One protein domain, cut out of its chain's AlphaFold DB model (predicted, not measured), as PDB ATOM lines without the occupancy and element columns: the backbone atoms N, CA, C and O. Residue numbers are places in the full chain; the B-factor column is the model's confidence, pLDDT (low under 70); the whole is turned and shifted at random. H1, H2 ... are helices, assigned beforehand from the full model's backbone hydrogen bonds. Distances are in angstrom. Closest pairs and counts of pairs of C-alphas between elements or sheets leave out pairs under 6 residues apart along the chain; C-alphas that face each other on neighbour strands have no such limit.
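AT A GLANCE: This is residues 65 to 149 of the 200 residues of an uncharacterized protein of Syntrophus sp. (in: Bacteria) (UniProt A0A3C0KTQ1). Six helices make an elongated body, with H1 along one side of its long axis and H5 followed by H6, nearly end to end, running back along another side. H2 folds back beside H1, H3 folds back on H2 near the end where H1 begins, and H4 extends toward the other end, where H5 turns back from it. The printed part has 85 residues, 70 of them in the six named helices, H1 to H6 in order along the chain, and there is no named strand; the class is all helix. The whole is compact, with a radius of gyration of the C-alphas of 12.1 A, and spans 36 by 22 by 21 A.

IN THESE COORDINATES: The longest helix, H1, covers residues 65 to 79 and is 20.9 A long, from C-alpha 65 at (199.783, 130.613, 189.140) to C-alpha 79 at (205.745, 150.685, 189.328). H2 is residues 85 to 95, 15.3 A, and H3 is residues 97 to 105. H4 is residues 108 to 118, 15.7 A, and H5 is residues 122 to 132, 15.1 A. H6 is residues 135 to 147, 18.2 A, and ends with C-alpha 147 at (194.996, 126.968, 177.657).

HOW THE PARTS SIT: H1 and H2 touch and form a helical hairpin, two successive helices running opposite ways; the closest C-alphas, of Val 69 and Ile 95, are 6.5 A apart, and the tilt of 37 degrees is only just steep. With residues 66 to 70 alone, H1 touches H6 at a steep tilt of 44 degrees, opposite ways; the closest C-alphas, of Val 66 and Leu 145, are 6.2 A apart. H1 and H5 are close but not clearly touching, with the closest C-alphas, of Ala 78 and Thr 126, 7.4 A apart. H2 is the hub, touching H1, H3 and H4. H2 and H3 form a hairpin at a shallow tilt of 27 degrees, the closest C-alphas being those of Ala 93 and His 100, 4.8 A apart. H2 touches H4 at a steep tilt of 42 degrees, opposite ways; the C-alphas of Gly 85 and Ala 109, their closest, are 3.8 A apart. H4 and H5, a hairpin, only just touch, with 3 pairs of C-alphas within 8 A; the closest, of Arg 116 and Leu 125, are 6.9 A apart. H6 touches H3 with residues 141 to 145 alone, the closest C-alphas being those of His 98 and Leu 145, 6.5 A apart. H5 and H6 meet only through their link. H1 and H4 are apart, as are H2 and H6. The helix packing is mostly crossed, the helices that touch standing mostly at steep tilts to each other: of the 6 pairs of helices that touch, 1 is at a shallow tilt. In H1, H2, H3, H4, H5 and H6 every O i to N i+4 pair is within hydrogen-bond range.

THE WHOLE: The two C-alphas farthest apart, of Arg 121 and Ala 147, are 36.3 A apart, while the first and last printed C-alphas, of Arg 65 and Ala 149, are 9.2 A apart. The printed part has no cut, and the five links between the helices are tight. The mean pLDDT of the printed part is 95.6, and no printed residue is under 70 in this model.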
ATOM      1  N   ARG A  65     198.634 129.979 189.808       97.44
ATOM      2  CA  ARG A  65     199.783 130.613 189.140       97.44
ATOM      3  C   ARG A  65     199.376 131.536 187.992       97.44
ATOM      4  O   ARG A  65     200.098 132.491 187.704       97.44
ATOM      5  N   VAL A  66     198.198 131.331 187.395       98.00
ATOM      6  CA  VAL A  66     197.608 132.275 186.430       98.00
ATOM      7  C   VAL A  66     197.446 133.662 187.060       98.00
ATOM      8  O   VAL A  66     197.800 134.673 186.448       98.00
ATOM      9  N   PHE A  67     196.966 133.721 188.304       97.44
ATOM     10  CA  PHE A  67     196.788 134.979 189.026       97.44
ATOM     11  C   PHE A  67     198.117 135.575 189.489       97.44
ATOM     12  O   PHE A  67     198.218 136.794 189.587       97.44
ATOM     13  N   SER A  68     199.157 134.763 189.699       97.12
ATOM     14  CA  SER A  68     200.511 135.265 189.972       97.12
ATOM     15  C   SER A  68     201.087 136.029 188.779       97.12
ATOM     16  O   SER A  68     201.626 137.116 188.962       97.12
ATOM     17  N   VAL A  69     200.917 135.510 187.555       98.19
ATOM     18  CA  VAL A  69     201.323 136.219 186.325       98.19
ATOM     19  C   VAL A  69     200.538 137.518 186.161       98.19
ATOM     20  O   VAL A  69     201.124 138.558 185.863       98.19
ATOM     21  N   LEU A  70     199.220 137.477 186.384       98.38
ATOM     22  CA  LEU A  70     198.375 138.670 186.327       98.38
ATOM     23  C   LEU A  70     198.808 139.720 187.360       98.38
ATOM     24  O   LEU A  70     198.949 140.887 187.009       98.38
ATOM     25  N   LYS A  71     199.040 139.314 188.614       97.94
ATOM     26  CA  LYS A  71     199.510 140.196 189.687       97.94
ATOM     27  C   LYS A  71     200.837 140.850 189.309       97.94
ATOM     28  O   LYS A  71     200.912 142.074 189.307       97.94
ATOM     29  N   ALA A  72     201.829 140.052 188.912       98.00
ATOM     30  CA  ALA A  72     203.141 140.554 188.516       98.00
ATOM     31  C   ALA A  72     203.041 141.566 187.366       98.00
ATOM     32  O   ALA A  72     203.672 142.615 187.413       98.00
ATOM     33  N   TRP A  73     202.197 141.309 186.363       98.25
ATOM     34  CA  TRP A  73     201.967 142.259 185.274       98.25
ATOM     35  C   TRP A  73     201.398 143.599 185.754       98.25
ATOM     36  O   TRP A  73     201.884 144.661 185.361       98.25
ATOM     37  N   LEU A  74     200.373 143.557 186.606       97.88
ATOM     38  CA  LEU A  74     199.748 144.765 187.144       97.88
ATOM     39  C   LEU A  74     200.723 145.559 188.027       97.88
ATOM     40  O   LEU A  74     200.748 146.785 187.948       97.88
ATOM     41  N   GLU A  75     201.546 144.875 188.822       97.31
ATOM     42  CA  GLU A  75     202.574 145.489 189.668       97.31
ATOM     43  C   GLU A  75     203.721 146.095 188.850       97.31
ATOM     44  O   GLU A  75     204.135 147.221 189.129       97.31
ATOM     45  N   GLU A  76     204.208 145.395 187.819       96.06
ATOM     46  CA  GLU A  76     205.222 145.925 186.898       96.06
ATOM     47  C   GLU A  76     204.743 147.217 186.238       96.06
ATOM     48  O   GLU A  76     205.474 148.208 186.202       96.06
ATOM     49  N   PHE A  77     203.493 147.238 185.768       95.62
ATOM     50  CA  PHE A  77     202.916 148.446 185.195       95.62
ATOM     51  C   PHE A  77     202.768 149.567 186.234       95.62
ATOM     52  O   PHE A  77     203.141 150.709 185.968       95.62
ATOM     53  N   ALA A  78     202.235 149.257 187.420       94.94
ATOM     54  CA  ALA A  78     202.003 150.243 188.474       94.94
ATOM     55  C   ALA A  78     203.302 150.902 188.968       94.94
ATOM     56  O   ALA A  78     203.279 152.073 189.351       94.94
ATOM     57  N   ARG A  79     204.427 150.176 188.930       94.06
ATOM     58  CA  ARG A  79     205.745 150.685 189.328       94.06
ATOM     59  C   ARG A  79     206.251 151.782 188.397       94.06
ATOM     60  O   ARG A  79     206.786 152.780 188.870       94.06
ATOM     61  N   GLU A  80     206.093 151.605 187.086       92.31
ATOM     62  CA  GLU A  80     206.628 152.542 186.094       92.31
ATOM     63  C   GLU A  80     205.678 152.775 184.895       92.31
ATOM     64  O   GLU A  80     205.993 152.416 183.758       92.31
ATOM     65  N   PRO A  81     204.524 153.453 185.089       90.69
ATOM     66  CA  PRO A  81     203.553 153.697 184.013       90.69
ATOM     67  C   PRO A  81     204.111 154.482 182.814       90.69
ATOM     68  O   PRO A  81     203.551 154.431 181.721       90.69
ATOM     69  N   GLY A  82     205.192 155.245 183.015       92.75
ATOM     70  CA  GLY A  82     205.829 156.080 181.992       92.75
ATOM     71  C   GLY A  82     206.715 155.322 180.996       92.75
ATOM     72  O   GLY A  82     207.120 155.909 179.984       92.75
ATOM     73  N   SER A  83     207.011 154.044 181.250       94.88
ATOM     74  CA  SER A  83     207.840 153.223 180.366       94.88
ATOM     75  C   SER A  83     207.252 153.087 178.959       94.88
ATOM     76  O   SER A  83     206.054 153.267 178.717       94.88
ATOM     77  N   SER A  84     208.129 152.806 177.998       95.75
ATOM     78  CA  SER A  84     207.750 152.565 176.605       95.75
ATOM     79  C   SER A  84     206.998 151.260 176.448       95.75
ATOM     80  O   SER A  84     207.123 150.341 177.255       95.75
ATOM     81  N   GLY A  85     206.221 151.166 175.372       95.56
ATOM     82  CA  GLY A  85     205.540 149.930 175.015       95.56
ATOM     83  C   GLY A  85     206.536 148.784 174.829       95.56
ATOM     84  O   GLY A  85     206.271 147.669 175.265       95.56
ATOM     85  N   ALA A  86     207.706 149.074 174.251       96.44
ATOM     86  CA  ALA A  86     208.786 148.107 174.074       96.44
ATOM     87  C   ALA A  86     209.394 147.651 175.414       96.44
ATOM     88  O   ALA A  86     209.541 146.452 175.642       96.44
ATOM     89  N   GLU A  87     209.690 148.581 176.328       97.31
ATOM     90  CA  GLU A  87     210.196 148.257 177.671       97.31
ATOM     91  C   GLU A  87     209.193 147.419 178.468       97.31
ATOM     92  O   GLU A  87     209.570 146.438 179.104       97.31
ATOM     93  N   LEU A  88     207.908 147.779 178.423       97.00
ATOM     94  CA  LEU A  88     206.855 147.035 179.109       97.00
ATOM     95  C   LEU A  88     206.658 145.636 178.507       97.00
ATOM     96  O   LEU A  88     206.473 144.682 179.258       97.00
ATOM     97  N   LEU A  89     206.761 145.477 177.181       97.31
ATOM     98  CA  LEU A  89     206.750 144.156 176.539       97.31
ATOM     99  C   LEU A  89     207.951 143.295 176.946       97.31
ATOM    100  O   LEU A  89     207.793 142.086 177.124       97.31
ATOM    101  N   ALA A  90     209.133 143.895 177.099       97.25
ATOM    102  CA  ALA A  90     210.326 143.186 177.555       97.25
ATOM    103  C   ALA A  90     210.173 142.706 179.009       97.25
ATOM    104  O   ALA A  90     210.454 141.548 179.312       97.25
ATOM    105  N   ARG A  91     209.641 143.554 179.901       97.56
ATOM    106  CA  ARG A  91     209.331 143.164 181.291       97.56
ATOM    107  C   ARG A  91     208.246 142.091 181.353       97.56
ATOM    108  O   ARG A  91     208.372 141.129 182.104       97.56
ATOM    109  N   ALA A  92     207.221 142.194 180.509       97.50
ATOM    110  CA  ALA A  92     206.196 141.165 180.384       97.50
ATOM    111  C   ALA A  92     206.774 139.805 179.954       97.50
ATOM    112  O   ALA A  92     206.348 138.778 180.480       97.50
ATOM    113  N   ALA A  93     207.767 139.785 179.058       97.44
ATOM    114  CA  ALA A  93     208.464 138.557 178.668       97.44
ATOM    115  C   ALA A  93     209.237 137.923 179.832       97.44
ATOM    116  O   ALA A  93     209.247 136.699 179.950       97.44
ATOM    117  N   ALA A  94     209.826 138.743 180.709       97.44
ATOM    118  CA  ALA A  94     210.491 138.267 181.920       97.44
ATOM    119  C   ALA A  94     209.510 137.661 182.941       97.44
ATOM    120  O   ALA A  94     209.885 136.747 183.670       97.44
ATOM    121  N   ILE A  95     208.253 138.124 182.973       97.62
ATOM    122  CA  ILE A  95     207.193 137.519 183.797       97.62
ATOM    123  C   ILE A  95     206.725 136.193 183.189       97.62
ATOM    124  O   ILE A  95     206.621 135.181 183.880       97.62
ATOM    125  N   SER A  96     206.351 136.206 181.907       97.38
ATOM    126  CA  SER A  96     205.862 135.022 181.206       97.38
ATOM    127  C   SER A  96     205.914 135.207 179.687       97.38
ATOM    128  O   SER A  96     205.376 136.192 179.170       97.38
ATOM    129  N   PRO A  97     206.422 134.219 178.927       96.31
ATOM    130  CA  PRO A  97     206.375 134.267 177.466       96.31
ATOM    131  C   PRO A  97     204.935 134.294 176.928       96.31
ATOM    132  O   PRO A  97     204.681 134.881 175.880       96.31
ATOM    133  N   HIS A  98     203.972 133.724 177.663       96.81
ATOM    134  CA  HIS A  98     202.556 133.748 177.287       96.81
ATOM    135  C   HIS A  98     201.939 135.135 177.509       96.81
ATOM    136  O   HIS A  98     201.147 135.594 176.694       96.81
ATOM    137  N   LEU A  99     202.336 135.840 178.576       98.06
ATOM    138  CA  LEU A  99     201.923 137.229 178.780       98.06
ATOM    139  C   LEU A  99     202.457 138.118 177.653       98.06
ATOM    140  O   LEU A  99     201.708 138.917 177.096       98.06
ATOM    141  N   HIS A 100     203.734 137.961 177.300       97.94
ATOM    142  CA  HIS A 100     204.326 138.691 176.184       97.94
ATOM    143  C   HIS A 100     203.575 138.426 174.874       97.94
ATOM    144  O   HIS A 100     203.138 139.375 174.226       97.94
ATOM    145  N   ALA A 101     203.354 137.154 174.525       97.50
ATOM    146  CA  ALA A 101     202.625 136.773 173.317       97.50
ATOM    147  C   ALA A 101     201.196 137.344 173.289       97.50
ATOM    148  O   ALA A 101     200.747 137.833 172.248       97.50
ATOM    149  N   PHE A 102     200.497 137.337 174.428       98.06
ATOM    150  CA  PHE A 102     199.183 137.958 174.562       98.06
ATOM    151  C   PHE A 102     199.244 139.463 174.273       98.06
ATOM    152  O   PHE A 102     198.454 139.976 173.476       98.06
ATOM    153  N   LEU A 103     200.166 140.191 174.908       98.25
ATOM    154  CA  LEU A 103     200.281 141.644 174.754       98.25
ATOM    155  C   LEU A 103     200.679 142.037 173.327       98.25
ATOM    156  O   LEU A 103     200.080 142.959 172.763       98.25
ATOM    157  N   ASP A 104     201.631 141.319 172.736       97.88
ATOM    158  CA  ASP A 104     202.104 141.543 171.371       97.88
ATOM    159  C   ASP A 104     200.983 141.316 170.345       97.88
ATOM    160  O   ASP A 104     200.644 142.214 169.572       97.88
ATOM    161  N   ARG A 105     200.272 140.182 170.438       97.69
ATOM    162  CA  ARG A 105     199.121 139.872 169.572       97.69
ATOM    163  C   ARG A 105     197.988 140.894 169.690       97.69
ATOM    164  O   ARG A 105     197.251 141.120 168.733       97.69
ATOM    165  N   ASN A 106     197.824 141.506 170.863       97.62
ATOM    166  CA  ASN A 106     196.840 142.566 171.092       97.62
ATOM    167  C   ASN A 106     197.372 143.971 170.740       97.62
ATOM    168  O   ASN A 106     196.691 144.964 171.018       97.62
ATOM    169  N   GLY A 107     198.560 144.076 170.134       97.44
ATOM    170  CA  GLY A 107     199.149 145.324 169.651       97.44
ATOM    171  C   GLY A 107     199.503 146.304 170.767       97.44
ATOM    172  O   GLY A 107     199.430 147.518 170.557       97.44
ATOM    173  N   PHE A 108     199.833 145.800 171.963       97.56
ATOM    174  CA  PHE A 108     200.015 146.625 173.155       97.56
ATOM    175  C   PHE A 108     201.021 147.753 172.934       97.56
ATOM    176  O   PHE A 108     200.668 148.909 173.141       97.56
ATOM    177  N   ALA A 109     202.235 147.441 172.467       96.69
ATOM    178  CA  ALA A 109     203.287 148.446 172.335       96.69
ATOM    179  C   ALA A 109     202.879 149.602 171.415       96.69
ATOM    180  O   ALA A 109     203.031 150.763 171.784       96.69
ATOM    181  N   PHE A 110     202.277 149.301 170.262       96.69
ATOM    182  CA  PHE A 110     201.806 150.325 169.330       96.69
ATOM    183  C   PHE A 110     200.733 151.233 169.949       96.69
ATOM    184  O   PHE A 110     200.799 152.458 169.834       96.69
ATOM    185  N   VAL A 111     199.735 150.645 170.617       96.38
ATOM    186  CA  VAL A 111     198.664 151.416 171.267       96.38
ATOM    187  C   VAL A 111     199.218 152.239 172.430       96.38
ATOM    188  O   VAL A 111     198.844 153.402 172.595       96.38
ATOM    189  N   TRP A 112     200.135 151.661 173.204       96.50
ATOM    190  CA  TRP A 112     200.733 152.298 174.366       96.50
ATOM    191  C   TRP A 112     201.582 153.511 173.992       96.50
ATOM    192  O   TRP A 112     201.441 154.566 174.606       96.50
ATOM    193  N   GLU A 113     202.382 153.420 172.925       95.75
ATOM    194  CA  GLU A 113     203.168 154.557 172.433       95.75
ATOM    195  C   GLU A 113     202.294 155.761 172.068       95.75
ATOM    196  O   GLU A 113     202.616 156.902 172.406       95.75
ATOM    197  N   ARG A 114     201.132 155.516 171.457       94.81
ATOM    198  CA  ARG A 114     200.174 156.580 171.122       94.81
ATOM    199  C   ARG A 114     199.564 157.221 172.364       94.81
ATOM    200  O   ARG A 114     199.444 158.443 172.423       94.81
ATOM    201  N   ILE A 115     199.182 156.411 173.350       93.62
ATOM    202  CA  ILE A 115     198.634 156.889 174.628       93.62
ATOM    203  C   ILE A 115     199.666 157.759 175.348       93.62
ATOM    204  O   ILE A 115     199.355 158.873 175.776       93.62
ATOM    205  N   ARG A 116     200.901 157.262 175.431       92.81
ATOM    206  CA  ARG A 116     202.011 157.913 176.118       92.81
ATOM    207  C   ARG A 116     202.448 159.211 175.449       92.81
ATOM    208  O   ARG A 116     202.761 160.176 176.143       92.81
ATOM    209  N   GLY A 117     202.445 159.250 174.116       89.31
ATOM    210  CA  GLY A 117     202.756 160.453 173.342       89.31
ATOM    211  C   GLY A 117     201.739 161.581 173.536       89.31
ATOM    212  O   GLY A 117     202.113 162.749 173.475       89.31
ATOM    213  N   ALA A 118     200.473 161.253 173.818       88.00
ATOM    214  CA  ALA A 118     199.424 162.250 174.024       88.00
ATOM    215  C   ALA A 118     199.525 162.961 175.386       88.00
ATOM    216  O   ALA A 118     199.275 164.161 175.476       88.00
ATOM    217  N   ASN A 119     199.853 162.234 176.460       85.88
ATOM    218  CA  ASN A 119     199.986 162.800 177.805       85.88
ATOM    219  C   ASN A 119     200.825 161.869 178.696       85.88
ATOM    220  O   ASN A 119     200.555 160.674 178.777       85.88
ATOM    221  N   ARG A 120     201.815 162.435 179.398       85.12
ATOM    222  CA  ARG A 120     202.777 161.690 180.232       85.12
ATOM    223  C   ARG A 120     202.450 161.681 181.727       85.12
ATOM    224  O   ARG A 120     203.216 161.132 182.511       85.12
ATOM    225  N   ARG A 121     201.348 162.305 182.153       91.81
ATOM    226  CA  ARG A 121     200.952 162.316 183.569       91.81
ATOM    227  C   ARG A 121     200.618 160.901 184.039       91.81
ATOM    228  O   ARG A 121     199.781 160.241 183.427       91.81
ATOM    229  N   HIS A 122     201.219 160.479 185.153       89.88
ATOM    230  CA  HIS A 122     201.055 159.131 185.710       89.88
ATOM    231  C   HIS A 122     199.586 158.729 185.878       89.88
ATOM    232  O   HIS A 122     199.187 157.689 185.372       89.88
ATOM    233  N   GLU A 123     198.753 159.574 186.489       91.25
ATOM    234  CA  GLU A 123     197.322 159.286 186.686       91.25
ATOM    235  C   GLU A 123     196.574 159.037 185.369       91.25
ATOM    236  O   GLU A 123     195.735 158.139 185.269       91.25
ATOM    237  N   TYR A 124     196.897 159.820 184.333       92.88
ATOM    238  CA  TYR A 124     196.316 159.645 183.008       92.88
ATOM    239  C   TYR A 124     196.748 158.310 182.401       92.88
ATOM    240  O   TYR A 124     195.897 157.564 181.922       92.88
ATOM    241  N   LEU A 125     198.043 157.989 182.456       95.06
ATOM    242  CA  LEU A 125     198.578 156.726 181.943       95.06
ATOM    243  C   LEU A 125     197.948 155.535 182.662       95.06
ATOM    244  O   LEU A 125     197.428 154.641 182.003       95.06
ATOM    245  N   THR A 126     197.882 155.561 183.991       93.56
ATOM    246  CA  THR A 126     197.242 154.506 184.783       93.56
ATOM    247  C   THR A 126     195.781 154.309 184.387       93.56
ATOM    248  O   THR A 126     195.344 153.182 184.148       93.56
ATOM    249  N   ARG A 127     195.018 155.394 184.209       92.50
ATOM    250  CA  ARG A 127     193.629 155.297 183.739       92.50
ATOM    251  C   ARG A 127     193.528 154.700 182.335       92.50
ATOM    252  O   ARG A 127     192.661 153.861 182.090       92.50
ATOM    253  N   GLN A 128     194.387 155.121 181.409       94.69
ATOM    254  CA  GLN A 128     194.388 154.603 180.039       94.69
ATOM    255  C   GLN A 128     194.809 153.135 179.982       94.69
ATOM    256  O   GLN A 128     194.236 152.366 179.211       94.69
ATOM    257  N   PHE A 129     195.742 152.724 180.840       95.50
ATOM    258  CA  PHE A 129     196.119 151.329 181.002       95.50
ATOM    259  C   PHE A 129     194.936 150.482 181.436       95.50
ATOM    260  O   PHE A 129     194.613 149.536 180.734       95.50
ATOM    261  N   HIS A 130     194.225 150.842 182.507       93.81
ATOM    262  CA  HIS A 130     193.044 150.082 182.939       93.81
ATOM    263  C   HIS A 130     191.869 150.178 181.951       93.81
ATOM    264  O   HIS A 130     191.022 149.288 181.890       93.81
ATOM    265  N   GLY A 131     191.823 151.231 181.129       93.81
ATOM    266  CA  GLY A 131     190.891 151.331 180.007       93.81
ATOM    267  C   GLY A 131     191.218 150.360 178.867       93.81
ATOM    268  O   GLY A 131     190.305 149.766 178.283       93.81
ATOM    269  N   TRP A 132     192.508 150.194 178.554       95.31
ATOM    270  CA  TRP A 132     192.995 149.256 177.544       95.31
ATOM    271  C   TRP A 132     192.966 147.817 178.069       95.31
ATOM    272  O   TRP A 132     192.346 146.964 177.436       95.31
ATOM    273  N   PHE A 133     193.586 147.556 179.215       96.75
ATOM    274  CA  PHE A 133     193.627 146.294 179.951       96.75
ATOM    275  C   PHE A 133     192.425 146.165 180.897       96.75
ATOM    276  O   PHE A 133     192.553 146.091 182.116       96.75
ATOM    277  N   ASP A 134     191.233 146.200 180.306       95.00
ATOM    278  CA  ASP A 134     189.973 146.095 181.035       95.00
ATOM    279  C   ASP A 134     189.643 144.641 181.424       95.00
ATOM    280  O   ASP A 134     190.373 143.700 181.105       95.00
ATOM    281  N   GLY A 135     188.489 144.430 182.063       94.00
ATOM    282  CA  GLY A 135     188.047 143.101 182.487       94.00
ATOM    283  C   GLY A 135     187.975 142.077 181.348       94.00
ATOM    284  O   GLY A 135     188.197 140.889 181.588       94.00
ATOM    285  N   PHE A 136     187.736 142.501 180.098       94.75
ATOM    286  CA  PHE A 136     187.779 141.592 178.946       94.75
ATOM    287  C   PHE A 136     189.194 141.133 178.630       94.75
ATOM    288  O   PHE A 136     189.388 139.948 178.360       94.75
ATOM    289  N   LYS A 137     190.177 142.041 178.632       97.12
ATOM    290  CA  LYS A 137     191.575 141.647 178.406       97.12
ATOM    291  C   LYS A 137     192.099 140.785 179.544       97.12
ATOM    292  O   LYS A 137     192.731 139.774 179.257       97.12
ATOM    293  N   THR A 138     191.742 141.104 180.786       97.44
ATOM    294  CA  THR A 138     192.065 140.265 181.945       97.44
ATOM    295  C   THR A 138     191.514 138.849 181.779       97.44
ATOM    296  O   THR A 138     192.268 137.885 181.885       97.44
ATOM    297  N   LEU A 139     190.228 138.698 181.434       96.56
ATOM    298  CA  LEU A 139     189.621 137.379 181.229       96.56
ATOM    299  C   LEU A 139     190.274 136.608 180.070       96.56
ATOM    300  O   LEU A 139     190.512 135.408 180.180       96.56
ATOM    301  N   LYS A 140     190.592 137.288 178.961       97.50
ATOM    302  CA  LYS A 140     191.276 136.659 177.822       97.50
ATOM    303  C   LYS A 140     192.691 136.203 178.174       97.50
ATOM    304  O   LYS A 140     193.057 135.104 177.779       97.50
ATOM    305  N   LEU A 141     193.449 137.002 178.928       98.38
ATOM    306  CA  LEU A 141     194.774 136.605 179.406       98.38
ATOM    307  C   LEU A 141     194.675 135.365 180.304       98.38
ATOM    308  O   LEU A 141     195.422 134.413 180.108       98.38
ATOM    309  N   ILE A 142     193.728 135.350 181.251       98.06
ATOM    310  CA  ILE A 142     193.483 134.191 182.125       98.06
ATOM    311  C   ILE A 142     193.202 132.940 181.287       98.06
ATOM    312  O   ILE A 142     193.785 131.890 181.548       98.06
ATOM    313  N   HIS A 143     192.350 133.042 180.265       96.75
ATOM    314  CA  HIS A 143     192.057 131.922 179.371       96.75
ATOM    315  C   HIS A 143     193.267 131.473 178.550       96.75
ATOM    316  O   HIS A 143     193.462 130.274 178.397       96.75
ATOM    317  N   GLU A 144     194.084 132.397 178.048       96.56
ATOM    318  CA  GLU A 144     195.293 132.055 177.294       96.56
ATOM    319  C   GLU A 144     196.313 131.322 178.171       96.56
ATOM    320  O   GLU A 144     196.807 130.259 177.800       96.56
ATOM    321  N   LEU A 145     196.556 131.835 179.378       97.94
ATOM    322  CA  LEU A 145     197.411 131.177 180.365       97.94
ATOM    323  C   LEU A 145     196.863 129.798 180.753       97.94
ATOM    324  O   LEU A 145     197.637 128.853 180.879       97.94
ATOM    325  N   SER A 146     195.537 129.678 180.878       97.19
ATOM    326  CA  SER A 146     194.864 128.418 181.214       97.19
ATOM    327  C   SER A 146     194.830 127.411 180.065       97.19
ATOM    328  O   SER A 146     194.684 126.221 180.300       97.19
ATOM    329  N   ALA A 147     194.931 127.857 178.815       95.19
ATOM    330  CA  ALA A 147     194.996 126.968 177.657       95.19
ATOM    331  C   ALA A 147     196.428 126.479 177.376       95.19
ATOM    332  O   ALA A 147     196.600 125.451 176.726       95.19
ATOM    333  N   GLY A 148     197.438 127.223 177.838       92.50
ATOM    334  CA  GLY A 148     198.856 126.925 177.637       92.50
ATOM    335  C   GLY A 148     199.565 126.538 178.932       92.50
ATOM    336  O   GLY A 148     199.522 125.389 179.359       92.50
ATOM    337  N   ALA A 149     200.258 127.505 179.539       93.75
ATOM    338  CA  ALA A 149     201.192 127.286 180.648       93.75
ATOM    339  C   ALA A 149     200.587 126.640 181.907       93.75
ATOM    340  O   ALA A 149     201.294 125.938 182.633       93.75
TER     341      ALA A 149